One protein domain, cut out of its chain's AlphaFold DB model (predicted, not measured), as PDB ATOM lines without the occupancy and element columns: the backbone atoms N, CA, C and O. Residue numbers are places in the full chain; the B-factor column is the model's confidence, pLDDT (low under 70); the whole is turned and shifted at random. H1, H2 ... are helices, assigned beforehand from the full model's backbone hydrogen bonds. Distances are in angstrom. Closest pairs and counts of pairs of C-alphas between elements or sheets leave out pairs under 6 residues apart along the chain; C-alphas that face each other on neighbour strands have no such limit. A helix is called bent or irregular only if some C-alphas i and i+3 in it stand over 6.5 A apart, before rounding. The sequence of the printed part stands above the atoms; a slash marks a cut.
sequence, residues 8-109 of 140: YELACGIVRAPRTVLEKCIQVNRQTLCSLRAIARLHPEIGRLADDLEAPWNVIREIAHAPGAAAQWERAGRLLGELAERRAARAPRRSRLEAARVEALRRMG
ATOM      1  N   TYR A   8     142.861 205.177 134.424       94.62
ATOM      2  CA  TYR A   8     142.336 205.894 133.268       94.62
ATOM      3  C   TYR A   8     141.777 207.258 133.680       94.62
ATOM      4  O   TYR A   8     142.162 208.270 133.093       94.62
ATOM      5  N   GLU A   9     140.981 207.314 134.748       94.12
ATOM      6  CA  GLU A   9     140.482 208.567 135.324       94.12
ATOM      7  C   GLU A   9     141.633 209.517 135.700       94.12
ATOM      8  O   GLU A   9     141.655 210.678 135.277       94.12
ATOM      9  N   LEU A  10     142.651 208.999 136.402       91.62
ATOM     10  CA  LEU A  10     143.854 209.756 136.751       91.62
ATOM     11  C   LEU A  10     144.586 210.275 135.506       91.62
ATOM     12  O   LEU A  10     144.964 211.446 135.443       91.62
ATOM     13  N   ALA A  11     144.796 209.417 134.507       92.38
ATOM     14  CA  ALA A  11     145.473 209.779 133.269       92.38
ATOM     15  C   ALA A  11     144.731 210.893 132.515       92.38
ATOM     16  O   ALA A  11     145.358 211.854 132.059       92.38
ATOM     17  N   CYS A  12     143.402 210.805 132.425       93.12
ATOM     18  CA  CYS A  12     142.565 211.848 131.840       93.12
ATOM     19  C   CYS A  12     142.674 213.170 132.613       93.12
ATOM     20  O   CYS A  12     142.801 214.224 131.985       93.12
ATOM     21  N   GLY A  13     142.675 213.125 133.949       90.44
ATOM     22  CA  GLY A  13     142.876 214.305 134.793       90.44
ATOM     23  C   GLY A  13     144.236 214.965 134.555       90.44
ATOM     24  O   GLY A  13     144.312 216.169 134.320       90.44
ATOM     25  N   ILE A  14     145.306 214.168 134.507       87.81
ATOM     26  CA  ILE A  14     146.678 214.652 134.301       87.81
ATOM     27  C   ILE A  14     146.855 215.320 132.935       87.81
ATOM     28  O   ILE A  14     147.517 216.349 132.842       87.81
ATOM     29  N   VAL A  15     146.273 214.773 131.867       86.38
ATOM     30  CA  VAL A  15     146.400 215.368 130.523       86.38
ATOM     31  C   VAL A  15     145.607 216.673 130.384       86.38
ATOM     32  O   VAL A  15     145.963 217.508 129.555       86.38
ATOM     33  N   ARG A  16     144.560 216.867 131.193       86.62
ATOM     34  CA  ARG A  16     143.747 218.095 131.215       86.62
ATOM     35  C   ARG A  16     144.273 219.153 132.184       86.62
ATOM     36  O   ARG A  16     143.915 220.319 132.048       86.62
ATOM     37  N   ALA A  17     145.086 218.761 133.161       84.38
ATOM     38  CA  ALA A  17     145.588 219.670 134.178       84.38
ATOM     39  C   ALA A  17     146.560 220.712 133.585       84.38
ATOM     40  O   ALA A  17     147.400 220.372 132.743       84.38
ATOM     41  N   PRO A  18     146.506 221.976 134.049       83.44
ATOM     42  CA  PRO A  18     147.487 222.986 133.677       83.44
ATOM     43  C   PRO A  18     148.907 222.546 134.036       83.44
ATOM     44  O   PRO A  18     149.145 221.956 135.093       83.44
ATOM     45  N   ARG A  19     149.881 222.892 133.188       77.06
ATOM     46  CA  ARG A  19     151.292 222.530 133.390       77.06
ATOM     47  C   ARG A  19     151.831 222.978 134.755       77.06
ATOM     48  O   ARG A  19     152.531 222.214 135.409       77.06
ATOM     49  N   THR A  20     151.432 224.162 135.205       79.88
ATOM     50  CA  THR A  20     151.797 224.733 136.510       79.88
ATOM     51  C   THR A  20     151.288 223.910 137.696       79.88
ATOM     52  O   THR A  20     151.938 223.874 138.737       79.88
ATOM     53  N   VAL A  21     150.146 223.232 137.551       79.12
ATOM     54  CA  VAL A  21     149.594 222.320 138.566       79.12
ATOM     55  C   VAL A  21     150.363 221.002 138.557       79.12
ATOM     56  O   VAL A  21     150.730 220.494 139.614       79.12
ATOM     57  N   LEU A  22     150.670 220.473 137.370       75.94
ATOM     58  CA  LEU A  22     151.448 219.241 137.229       75.94
ATOM     59  C   LEU A  22     152.851 219.377 137.839       75.94
ATOM     60  O   LEU A  22     153.280 218.495 138.573       75.94
ATOM     61  N   GLU A  23     153.538 220.491 137.589       74.00
ATOM     62  CA  GLU A  23     154.893 220.738 138.104       74.00
ATOM     63  C   GLU A  23     154.933 220.879 139.635       74.00
ATOM     64  O   GLU A  23     155.925 220.501 140.254       74.00
ATOM     65  N   LYS A  24     153.855 221.374 140.256       75.69
ATOM     66  CA  LYS A  24     153.772 221.566 141.714       75.69
ATOM     67  C   LYS A  24     153.288 220.330 142.467       75.69
ATOM     68  O   LYS A  24     153.760 220.062 143.566       75.69
ATOM     69  N   CYS A  25     152.325 219.602 141.907       70.12
ATOM     70  CA  CYS A  25     151.607 218.550 142.631       70.12
ATOM     71  C   CYS A  25     152.078 217.138 142.279       70.12
ATOM     72  O   CYS A  25     151.758 216.192 142.994       70.12
ATOM     73  N   ILE A  26     152.782 216.967 141.157       69.44
ATOM     74  CA  ILE A  26     152.985 215.654 140.560       69.44
ATOM     75  C   ILE A  26     154.476 215.437 140.260       69.44
ATOM     76  O   ILE A  26     154.983 215.734 139.181       69.44
ATOM     77  N   GLN A  27     155.183 214.837 141.221       71.88
ATOM     78  CA  GLN A  27     156.558 214.355 141.045       71.88
ATOM     79  C   GLN A  27     156.580 212.972 140.364       71.88
ATOM     80  O   GLN A  27     157.010 211.984 140.957       71.88
ATOM     81  N   VAL A  28     156.102 212.860 139.118       73.75
ATOM     82  CA  VAL A  28     156.335 211.639 138.315       73.75
ATOM     83  C   VAL A  28     157.481 211.816 137.346       73.75
ATOM     84  O   VAL A  28     157.620 212.834 136.671       73.75
ATOM     85  N   ASN A  29     158.261 210.747 137.213       83.31
ATOM     86  CA  ASN A  29     159.278 210.663 136.185       83.31
ATOM     87  C   ASN A  29     158.660 210.731 134.772       83.31
ATOM     88  O   ASN A  29     157.475 210.454 134.534       83.31
ATOM     89  N   ARG A  30     159.508 211.067 133.797       83.25
ATOM     90  CA  ARG A  30     159.120 211.224 132.389       83.25
ATOM     91  C   ARG A  30     158.473 209.960 131.804       83.25
ATOM     92  O   ARG A  30     157.537 210.073 131.017       83.25
ATOM     93  N   GLN A  31     158.937 208.773 132.197       87.75
ATOM     94  CA  GLN A  31     158.424 207.480 131.722       87.75
ATOM     95  C   GLN A  31     156.955 207.271 132.116       87.75
ATOM     96  O   GLN A  31     156.123 206.872 131.291       87.75
ATOM     97  N   THR A  32     156.624 207.559 133.375       88.38
ATOM     98  CA  THR A  32     155.269 207.436 133.908       88.38
ATOM     99  C   THR A  32     154.351 208.458 133.255       88.38
ATOM    100  O   THR A  32     153.263 208.089 132.824       88.38
ATOM    101  N   LEU A  33     154.807 209.699 133.054       87.19
ATOM    102  CA  LEU A  33     154.044 210.707 132.310       87.19
ATOM    103  C   LEU A  33     153.754 210.281 130.864       87.19
ATOM    104  O   LEU A  33     152.625 210.431 130.397       87.19
ATOM    105  N   CYS A  34     154.734 209.718 130.152       90.19
ATOM    106  CA  CYS A  34     154.510 209.160 128.814       90.19
ATOM    107  C   CYS A  34     153.472 208.028 128.830       90.19
ATOM    108  O   CYS A  34     152.628 207.955 127.940       90.19
ATOM    109  N   SER A  35     153.498 207.176 129.856       92.81
ATOM    110  CA  SER A  35     152.545 206.071 129.993       92.81
ATOM    111  C   SER A  35     151.139 206.564 130.328       92.81
ATOM    112  O   SER A  35     150.187 206.129 129.696       92.81
ATOM    113  N   LEU A  36     150.997 207.528 131.240       92.12
ATOM    114  CA  LEU A  36     149.715 208.168 131.548       92.12
ATOM    115  C   LEU A  36     149.129 208.859 130.312       92.12
ATOM    116  O   LEU A  36     147.945 208.723 130.033       92.12
ATOM    117  N   ARG A  37     149.955 209.524 129.498       92.00
ATOM    118  CA  ARG A  37     149.506 210.098 128.219       92.00
ATOM    119  C   ARG A  37     149.016 209.039 127.233       92.00
ATOM    120  O   ARG A  37     148.050 209.294 126.524       92.00
ATOM    121  N   ALA A  38     149.674 207.882 127.166       93.56
ATOM    122  CA  ALA A  38     149.210 206.768 126.341       93.56
ATOM    123  C   ALA A  38     147.875 206.210 126.863       93.56
ATOM    124  O   ALA A  38     146.950 206.015 126.082       93.56
ATOM    125  N   ILE A  39     147.741 206.042 128.182       95.88
ATOM    126  CA  ILE A  39     146.509 205.575 128.834       95.88
ATOM    127  C   ILE A  39     145.345 206.541 128.575       95.88
ATOM    128  O   ILE A  39     144.263 206.101 128.206       95.88
ATOM    129  N   ALA A  40     145.566 207.853 128.681       94.50
ATOM    130  CA  ALA A  40     144.539 208.865 128.419       94.50
ATOM    131  C   ALA A  40     144.024 208.865 126.965       94.50
ATOM    132  O   ALA A  40     142.978 209.447 126.687       94.50
ATOM    133  N   ARG A  41     144.765 208.245 126.035       93.56
ATOM    134  CA  ARG A  41     144.394 208.097 124.619       93.56
ATOM    135  C   ARG A  41     143.666 206.790 124.316       93.56
ATOM    136  O   ARG A  41     143.270 206.590 123.171       93.56
ATOM    137  N   LEU A  42     143.512 205.900 125.297       93.75
ATOM    138  CA  LEU A  42     142.713 204.694 125.126       93.75
ATOM    139  C   LEU A  42     141.277 205.049 124.757       93.75
ATOM    140  O   LEU A  42     140.737 206.074 125.186       93.75
ATOM    141  N   HIS A  43     140.642 204.145 124.012       94.12
ATOM    142  CA  HIS A  43     139.209 204.232 123.795       94.12
ATOM    143  C   HIS A  43     138.483 204.255 125.155       94.12
ATOM    144  O   HIS A  43     138.822 203.439 126.020       94.12
ATOM    145  N   PRO A  44     137.488 205.138 125.366       92.69
ATOM    146  CA  PRO A  44     136.849 205.292 126.670       92.69
ATOM    147  C   PRO A  44     136.248 204.003 127.236       92.69
ATOM    148  O   PRO A  44     136.307 203.797 128.442       92.69
ATOM    149  N   GLU A  45     135.736 203.114 126.381       92.62
ATOM    150  CA  GLU A  45     135.246 201.792 126.805       92.62
ATOM    151  C   GLU A  45     136.351 200.921 127.417       92.62
ATOM    152  O   GLU A  45     136.157 200.332 128.477       92.62
ATOM    153  N   ILE A  46     137.539 200.894 126.804       94.62
ATOM    154  CA  ILE A  46     138.693 200.155 127.335       94.62
ATOM    155  C   ILE A  46     139.136 200.774 128.664       94.62
ATOM    156  O   ILE A  46     139.359 200.059 129.638       94.62
ATOM    157  N   GLY A  47     139.264 202.103 128.702       94.31
ATOM    158  CA  GLY A  47     139.735 202.835 129.876       94.31
ATOM    159  C   GLY A  47     138.807 202.692 131.082       94.31
ATOM    160  O   GLY A  47     139.257 202.339 132.169       94.31
ATOM    161  N   ARG A  48     137.499 202.895 130.879       94.19
ATOM    162  CA  ARG A  48     136.485 202.730 131.929       94.19
ATOM    163  C   ARG A  48     136.403 201.295 132.420       94.19
ATOM    164  O   ARG A  48     136.359 201.083 133.624       94.19
ATOM    165  N   LEU A  49     136.424 200.314 131.515       93.50
ATOM    166  CA  LEU A  49     136.389 198.914 131.928       93.50
ATOM    167  C   LEU A  49     137.641 198.528 132.725       93.50
ATOM    168  O   LEU A  49     137.539 197.788 133.699       93.50
ATOM    169  N   ALA A  50     138.812 199.044 132.346       94.31
ATOM    170  CA  ALA A  50     140.034 198.842 133.112       94.31
ATOM    171  C   ALA A  50     139.920 199.426 134.532       94.31
ATOM    172  O   ALA A  50     140.305 198.749 135.480       94.31
ATOM    173  N   ASP A  51     139.356 200.625 134.697       94.44
ATOM    174  CA  ASP A  51     139.136 201.230 136.020       94.44
ATOM    175  C   ASP A  51     138.070 200.485 136.842       94.44
ATOM    176  O   ASP A  51     138.268 200.258 138.035       94.44
ATOM    177  N   ASP A  52     136.979 200.043 136.212       90.81
ATOM    178  CA  ASP A  52     135.922 199.240 136.844       90.81
ATOM    179  C   ASP A  52     136.451 197.893 137.357       90.81
ATOM    180  O   ASP A  52     136.063 197.424 138.430       90.81
ATOM    181  N   LEU A  53     137.361 197.275 136.601       90.31
ATOM    182  CA  LEU A  53     138.072 196.057 136.994       90.31
ATOM    183  C   LEU A  53     139.295 196.346 137.878       90.31
ATOM    184  O   LEU A  53     140.048 195.423 138.199       90.31
ATOM    185  N   GLU A  54     139.506 197.607 138.265       91.44
ATOM    186  CA  GLU A  54     140.661 198.123 139.009       91.44
ATOM    187  C   GLU A  54     141.976 197.511 138.498       91.44
ATOM    188  O   GLU A  54     142.784 196.953 139.256       91.44
ATOM    189  N   ALA A  55     142.147 197.529 137.177       92.31
ATOM    190  CA  ALA A  55     143.260 196.899 136.501       92.31
ATOM    191  C   ALA A  55     144.583 197.439 137.071       92.31
ATOM    192  O   ALA A  55     144.763 198.650 137.237       92.31
ATOM    193  N   PRO A  56     145.549 196.564 137.387       93.75
ATOM    194  CA  PRO A  56     146.829 197.011 137.902       93.75
ATOM    195  C   PRO A  56     147.605 197.788 136.827       93.75
ATOM    196  O   PRO A  56     147.403 197.613 135.624       93.75
ATOM    197  N   TRP A  57     148.521 198.657 137.275       92.88
ATOM    198  CA  TRP A  57     149.270 199.588 136.418       92.88
ATOM    199  C   TRP A  57     149.938 198.907 135.216       92.88
ATOM    200  O   TRP A  57     149.912 199.425 134.102       92.88
ATOM    201  N   ASN A  58     150.531 197.731 135.433       94.50
ATOM    202  CA  ASN A  58     151.183 196.961 134.381       94.50
ATOM    203  C   ASN A  58     150.206 196.556 133.272       94.50
ATOM    204  O   ASN A  58     150.562 196.702 132.107       94.50
ATOM    205  N   VAL A  59     148.986 196.133 133.619       95.50
ATOM    206  CA  VAL A  59     147.970 195.699 132.650       95.50
ATOM    207  C   VAL A  59     147.491 196.872 131.802       95.50
ATOM    208  O   VAL A  59     147.567 196.810 130.578       95.50
ATOM    209  N   ILE A  60     147.057 197.971 132.425       95.81
ATOM    210  CA  ILE A  60     146.559 199.127 131.664       95.81
ATOM    211  C   ILE A  60     147.658 199.758 130.798       95.81
ATOM    212  O   ILE A  60     147.402 200.178 129.668       95.81
ATOM    213  N   ARG A  61     148.909 199.756 131.278       95.94
ATOM    214  CA  ARG A  61     150.070 200.193 130.498       95.94
ATOM    215  C   ARG A  61     150.311 199.277 129.297       95.94
ATOM    216  O   ARG A  61     150.560 199.778 128.206       95.94
ATOM    217  N   GLU A  62     150.237 197.963 129.474       96.50
ATOM    218  CA  GLU A  62     150.441 197.004 128.383       96.50
ATOM    219  C   GLU A  62     149.381 197.153 127.283       96.50
ATOM    220  O   GLU A  62     149.722 197.100 126.099       96.50
ATOM    221  N   ILE A  63     148.124 197.402 127.668       96.12
ATOM    222  CA  ILE A  63     147.032 197.719 126.739       96.12
ATOM    223  C   ILE A  63     147.342 199.025 126.001       96.12
ATOM    224  O   ILE A  63     147.376 199.032 124.777       96.12
ATOM    225  N   ALA A  64     147.633 200.115 126.720       95.69
ATOM    226  CA  ALA A  64     147.866 201.438 126.131       95.69
ATOM    227  C   ALA A  64     149.024 201.482 125.125       95.69
ATOM    228  O   ALA A  64     148.952 202.214 124.138       95.69
ATOM    229  N   HIS A  65     150.071 200.689 125.352       94.69
ATOM    230  CA  HIS A  65     151.244 200.618 124.475       94.69
ATOM    231  C   HIS A  65     151.134 199.559 123.367       94.69
ATOM    232  O   HIS A  65     152.119 199.295 122.678       94.69
ATOM    233  N   ALA A  66     149.968 198.935 123.161       93.50
ATOM    234  CA  ALA A  66     149.766 198.078 121.995       93.50
ATOM    235  C   ALA A  66     149.795 198.901 120.685       93.50
ATOM    236  O   ALA A  66     149.308 200.038 120.661       93.50
ATOM    237  N   PRO A  67     150.378 198.361 119.596       87.06
ATOM    238  CA  PRO A  67     150.573 199.101 118.355       87.06
ATOM    239  C   PRO A  67     149.254 199.267 117.590       87.06
ATOM    240  O   PRO A  67     148.819 198.383 116.857       87.06
ATOM    241  N   GLY A  68     148.638 200.438 117.741       86.38
ATOM    242  CA  GLY A  68     147.400 200.791 117.049       86.38
ATOM    243  C   GLY A  68     146.142 200.262 117.736       86.38
ATOM    244  O   GLY A  68     146.190 199.422 118.632       86.38
ATOM    245  N   ALA A  69     144.990 200.780 117.313       87.19
ATOM    246  CA  ALA A  69     143.726 200.529 117.995       87.19
ATOM    247  C   ALA A  69     143.325 199.044 117.967       87.19
ATOM    248  O   ALA A  69     142.957 198.512 119.007       87.19
ATOM    249  N   ALA A  70     143.455 198.339 116.837       88.12
ATOM    250  CA  ALA A  70     143.091 196.918 116.761       88.12
ATOM    251  C   ALA A  70     143.840 196.059 117.800       88.12
ATOM    252  O   ALA A  70     143.211 195.320 118.557       88.12
ATOM    253  N   ALA A  71     145.160 196.246 117.921       89.38
ATOM    254  CA  ALA A  71     145.970 195.543 118.913       89.38
ATOM    255  C   ALA A  71     145.622 195.957 120.354       89.38
ATOM    256  O   ALA A  71     145.677 195.129 121.261       89.38
ATOM    257  N   GLN A  72     145.249 197.223 120.584       93.25
ATOM    258  CA  GLN A  72     144.760 197.678 121.891       93.25
ATOM    259  C   GLN A  72     143.461 196.964 122.281       93.25
ATOM    260  O   GLN A  72     143.340 196.522 123.420       93.25
ATOM    261  N   TRP A  73     142.517 196.813 121.348       92.88
ATOM    262  CA  TRP A  73     141.246 196.123 121.579       92.88
ATOM    263  C   TRP A  73     141.431 194.627 121.832       92.88
ATOM    264  O   TRP A  73     140.908 194.108 122.819       92.88
ATOM    265  N   GLU A  74     142.226 193.947 121.005       92.50
ATOM    266  CA  GLU A  74     142.562 192.532 121.198       92.50
ATOM    267  C   GLU A  74     143.226 192.309 122.564       92.50
ATOM    268  O   GLU A  74     142.803 191.469 123.365       92.50
ATOM    269  N   ARG A  75     144.232 193.132 122.882       94.94
ATOM    270  CA  ARG A  75     144.964 193.033 124.144       94.94
ATOM    271  C   ARG A  75     144.091 193.361 125.350       94.94
ATOM    272  O   ARG A  75     144.215 192.685 126.368       94.94
ATOM    273  N   ALA A  76     143.204 194.349 125.245       95.25
ATOM    274  CA  ALA A  76     142.230 194.653 126.287       95.25
ATOM    275  C   ALA A  76     141.286 193.469 126.522       95.25
ATOM    276  O   ALA A  76     141.121 193.045 127.664       95.25
ATOM    277  N   GLY A  77     140.735 192.884 125.455       93.25
ATOM    278  CA  GLY A  77     139.857 191.716 125.540       93.25
ATOM    279  C   GLY A  77     140.525 190.507 126.200       93.25
ATOM    280  O   GLY A  77     139.878 189.806 126.981       93.25
ATOM    281  N   ARG A  78     141.815 190.278 125.934       96.12
ATOM    282  CA  ARG A  78     142.604 189.223 126.584       96.12
ATOM    283  C   ARG A  78     142.882 189.546 128.053       96.12
ATOM    284  O   ARG A  78     142.412 188.836 128.936       96.12
ATOM    285  N   LEU A  79     143.596 190.638 128.328       96.56
ATOM    286  CA  LEU A  79     144.111 190.934 129.670       96.56
ATOM    287  C   LEU A  79     143.010 191.274 130.682       96.56
ATOM    288  O   LEU A  79     143.090 190.854 131.837       96.56
ATOM    289  N   LEU A  80     141.977 192.016 130.274       95.12
ATOM    290  CA  LEU A  80     140.845 192.322 131.155       95.12
ATOM    291  C   LEU A  80     139.967 191.084 131.386       95.12
ATOM    292  O   LEU A  80     139.432 190.920 132.480       95.12
ATOM    293  N   GLY A  81     139.886 190.178 130.405       92.88
ATOM    294  CA  GLY A  81     139.244 188.872 130.571       92.88
ATOM    295  C   GLY A  81     139.958 187.991 131.586       92.88
ATOM    296  O   GLY A  81     139.337 187.557 132.551       92.88
ATOM    297  N   GLU A  82     141.276 187.827 131.455       93.38
ATOM    298  CA  GLU A  82     142.079 187.074 132.429       93.38
ATOM    299  C   GLU A  82     141.982 187.667 133.851       93.38
ATOM    300  O   GLU A  82     142.105 186.955 134.850       93.38
ATOM    301  N   LEU A  83     141.822 188.991 133.978       90.81
ATOM    302  CA  LEU A  83     141.596 189.642 135.273       90.81
ATOM    303  C   LEU A  83     140.214 189.318 135.842       90.81
ATOM    304  O   LEU A  83     140.119 188.977 137.023       90.81
ATOM    305  N   ALA A  84     139.165 189.402 135.022       89.25
ATOM    306  CA  ALA A  84     137.804 189.064 135.425       89.25
ATOM    307  C   ALA A  84     137.687 187.584 135.839       89.25
ATOM    308  O   ALA A  84     137.092 187.278 136.869       89.25
ATOM    309  N   GLU A  85     138.328 186.667 135.110       88.06
ATOM    310  CA  GLU A  85     138.382 185.236 135.448       88.06
ATOM    311  C   GLU A  85     139.124 184.981 136.767       88.06
ATOM    312  O   GLU A  85     138.640 184.264 137.646       88.06
ATOM    313  N   ARG A  86     140.275 185.632 136.980       86.56
ATOM    314  CA  ARG A  86     141.006 185.529 138.255       86.56
ATOM    315  C   ARG A  86     140.204 186.077 139.436       86.56
ATOM    316  O   ARG A  86     140.285 185.535 140.540       86.56
ATOM    317  N   ARG A  87     139.425 187.141 139.225       83.31
ATOM    318  CA  ARG A  87     138.501 187.686 140.232       83.31
ATOM    319  C   ARG A  87     137.305 186.772 140.460       83.31
ATOM    320  O   ARG A  87     136.883 186.631 141.606       83.31
ATOM    321  N   ALA A  88     136.824 186.089 139.423       80.62
ATOM    322  CA  ALA A  88     135.744 185.112 139.515       80.62
ATOM    323  C   ALA A  88     136.026 184.022 140.544       80.62
ATOM    324  O   ALA A  88     135.174 183.732 141.384       80.62
ATOM    325  N   ALA A  89     137.254 183.499 140.532       76.25
ATOM    326  CA  ALA A  89     137.712 182.488 141.477       76.25
ATOM    327  C   ALA A  89     137.683 182.965 142.943       76.25
ATOM    328  O   ALA A  89     137.613 182.149 143.856       76.25
ATOM    329  N   ARG A  90     137.732 184.283 143.182       76.56
ATOM    330  CA  ARG A  90     137.763 184.887 144.525       76.56
ATOM    331  C   ARG A  90     136.418 185.476 144.961       76.56
ATOM    332  O   ARG A  90     136.160 185.557 146.157       76.56
ATOM    333  N   ALA A  91     135.572 185.906 144.022       72.44
ATOM    334  CA  ALA A  91     134.293 186.566 144.299       72.44
ATOM    335  C   ALA A  91     133.210 186.219 143.244       72.44
ATOM    336  O   ALA A  91     132.856 187.055 142.402       72.44
ATOM    337  N   PRO A  92     132.603 185.017 143.316       67.50
ATOM    338  CA  PRO A  92     131.724 184.486 142.264       67.50
ATOM    339  C   PRO A  92     130.471 185.329 141.966       67.50
ATOM    340  O   PRO A  92     129.969 185.326 140.845       67.50
ATOM    341  N   ARG A  93     129.950 186.085 142.946       64.56
ATOM    342  CA  ARG A  93     128.745 186.921 142.762       64.56
ATOM    343  C   ARG A  93     128.998 188.178 141.919       64.56
ATOM    344  O   ARG A  93     128.130 188.570 141.149       64.56
ATOM    345  N   ARG A  94     130.178 188.796 142.039       68.62
ATOM    346  CA  ARG A  94     130.572 189.990 141.259       68.62
ATOM    347  C   ARG A  94     131.014 189.625 139.837       68.62
ATOM    348  O   ARG A  94     130.785 190.376 138.894       68.62
ATOM    349  N   SER A  95     131.551 188.417 139.701       71.44
ATOM    350  CA  SER A  95     132.117 187.845 138.483       71.44
ATOM    351  C   SER A  95     131.226 187.892 137.238       71.44
ATOM    352  O   SER A  95     131.714 188.208 136.157       71.44
ATOM    353  N   ARG A  96     129.923 187.593 137.359       75.75
ATOM    354  CA  ARG A  96     129.037 187.492 136.181       75.75
ATOM    355  C   ARG A  96     128.907 188.819 135.429       75.75
ATOM    356  O   ARG A  96     128.881 188.825 134.203       75.75
ATOM    357  N   LEU A  97     128.854 189.933 136.159       80.12
ATOM    358  CA  LEU A  97     128.776 191.271 135.566       80.12
ATOM    359  C   LEU A  97     130.113 191.692 134.949       80.12
ATOM    360  O   LEU A  97     130.126 192.288 133.876       80.12
ATOM    361  N   GLU A  98     131.232 191.357 135.591       84.06
ATOM    362  CA  GLU A  98     132.575 191.614 135.057       84.06
ATOM    363  C   GLU A  98     132.801 190.851 133.741       84.06
ATOM    364  O   GLU A  98     133.210 191.448 132.746       84.06
ATOM    365  N   ALA A  99     132.437 189.566 133.697       81.88
ATOM    366  CA  ALA A  99     132.525 188.741 132.495       81.88
ATOM    367  C   ALA A  99     131.642 189.275 131.355       81.88
ATOM    368  O   ALA A  99     132.104 189.389 130.221       81.88
ATOM    369  N   ALA A 100     130.399 189.672 131.653       82.94
ATOM    370  CA  ALA A 100     129.496 190.247 130.657       82.94
ATOM    371  C   ALA A 100     130.046 191.550 130.047       82.94
ATOM    372  O   ALA A 100     129.917 191.771 128.844       82.94
ATOM    373  N   ARG A 101     130.695 192.399 130.853       85.88
ATOM    374  CA  ARG A 101     131.314 193.646 130.377       85.88
ATOM    375  C   ARG A 101     132.535 193.394 129.492       85.88
ATOM    376  O   ARG A 101     132.691 194.063 128.475       85.88
ATOM    377  N   VAL A 102     133.375 192.415 129.841       86.38
ATOM    378  CA  VAL A 102     134.505 192.003 128.989       86.38
ATOM    379  C   VAL A 102     134.006 191.440 127.660       86.38
ATOM    380  O   VAL A 102     134.536 191.774 126.604       86.38
ATOM    381  N   GLU A 103     132.970 190.610 127.697       87.25
ATOM    382  CA  GLU A 103     132.383 190.035 126.492       87.25
ATOM    383  C   GLU A 103     131.753 191.115 125.595       87.25
ATOM    384  O   GLU A 103     131.953 191.111 124.381       87.25
ATOM    385  N   ALA A 104     131.075 192.107 126.182       85.88
ATOM    386  CA  ALA A 104     130.590 193.273 125.448       85.88
ATOM    387  C   ALA A 104     131.737 194.057 124.783       85.88
ATOM    388  O   ALA A 104     131.621 194.433 123.618       85.88
ATOM    389  N   LEU A 105     132.869 194.241 125.478       89.00
ATOM    390  CA  LEU A 105     134.062 194.869 124.903       89.00
ATOM    391  C   LEU A 105     134.564 194.105 123.668       89.00
ATOM    392  O   LEU A 105     134.835 194.715 122.634       89.00
ATOM    393  N   ARG A 106     134.660 192.773 123.755       86.75
ATOM    394  CA  ARG A 106     135.120 191.921 122.645       86.75
ATOM    395  C   ARG A 106     134.205 192.019 121.426       86.75
ATOM    396  O   ARG A 106     134.705 192.067 120.308       86.75
ATOM    397  N   ARG A 107     132.889 192.094 121.639       86.50
ATOM    398  CA  ARG A 107     131.893 192.223 120.561       86.50
ATOM    399  C   ARG A 107     131.906 193.585 119.884       86.50
ATOM    400  O   ARG A 107     131.672 193.645 118.684       86.50
ATOM    401  N   MET A 108     132.158 194.659 120.635       85.88
ATOM    402  CA  MET A 108     132.280 195.997 120.049       85.88
ATOM    403  C   MET A 108     133.460 196.063 119.079       85.88
ATOM    404  O   MET A 108     133.325 196.617 117.991       85.88
ATOM    405  N   GLY A 109     134.597 195.476 119.467       80.06
ATOM    406  CA  GLY A 109     135.816 195.518 118.671       80.06
ATOM    407  C   GLY A 109     136.320 196.950 118.420       80.06
ATOM    408  O   GLY A 109     135.770 197.929 118.932       80.06
TER     409      GLY A 109
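AT A GLANCE: This is residues 8 to 109 of the 140 residues of an uncharacterized protein of Sorangium cellulosum So0157-2 (UniProt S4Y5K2). A helical hairpin of the two longest helices, H6 and H7, makes one end of an elongated domain, and the short H4 and H5 run nearly along it, forming a four-helix body. H1 and H3 cross each other next to H4 and H5, and small H2 lies at the far end, touching no helix. The printed part has 102 residues with seven named helices, H1 to H7 in order, and no named strand; the class is all helix, the helix packing part aligned, part crossed. The whole is compact, with a radius of gyration of the C-alphas of 14.7 A, and spans 44 by 28 by 18 A.

HOW THE PARTS SIT: H1, residues 8 to 16, is close to but not clearly touching H2, residues 19 to 25, with the C-alphas of Ile 14 and Leu 22 closest at 7.2 A. H3, residues 30 to 39, is apart from H2 but touches H1, closest at the C-alphas of Ala 11 and Leu 36, 4.9 A, at a steep tilt of 69 degrees, only just short of about perpendicular. H4, residues 44 to 52, touches H1, closest at the C-alphas of Tyr 8 and Gly 47, 5.3 A. H5, residues 57 to 64, touches H3, closest at the C-alphas of Ile 39 and Ala 64, 5.1 A, at a steep tilt of 60 degrees. H6, residues 68 to 88, forms a helical hairpin with H5, touching it with residues 72 to 79 alone; their closest C-alphas, of Ile 63 and Gln 72, are 5.4 A apart. H6 touches H4 with residues 73 to 80 alone, the same way at a shallow tilt of 22 degrees, closest at the C-alphas of Ile 46 and Ala 76, 6.6 A. H7, residues 92 to 108, forms a second helical hairpin with H6, opposite ways at a shallow tilt of 14 degrees, closest at the C-alphas of Ala 88 and Ser 95, 4.7 A. H7 touches H4 with residues 101 to 105 alone, closest at the C-alphas of Glu 45 and Leu 105, 7.3 A. In H1 to H6 every O i to N i+4 pair is within hydrogen-bond range; in H7, 11 of 13 are.

IN THESE COORDINATES: H1 begins at C-alpha 8, (142.336, 205.894, 133.268). H3 measures 14.3 A from first to last C-alpha, H6 29.8 A and H7 25.0 A. H7 ends at C-alpha 108, (132.280, 195.997, 120.049), and is irregular, but only just: C-alphas 93 and 96 are 6.6 A apart.

THE WHOLE: The two C-alphas farthest apart, of Thr 20 and Pro 92, are 45.3 A apart. The printed part has no cut, and the six links between its helices are tight. Mean pLDDT of the printed part is 87.5; residue 26 and residues 92 to 94 are under 70.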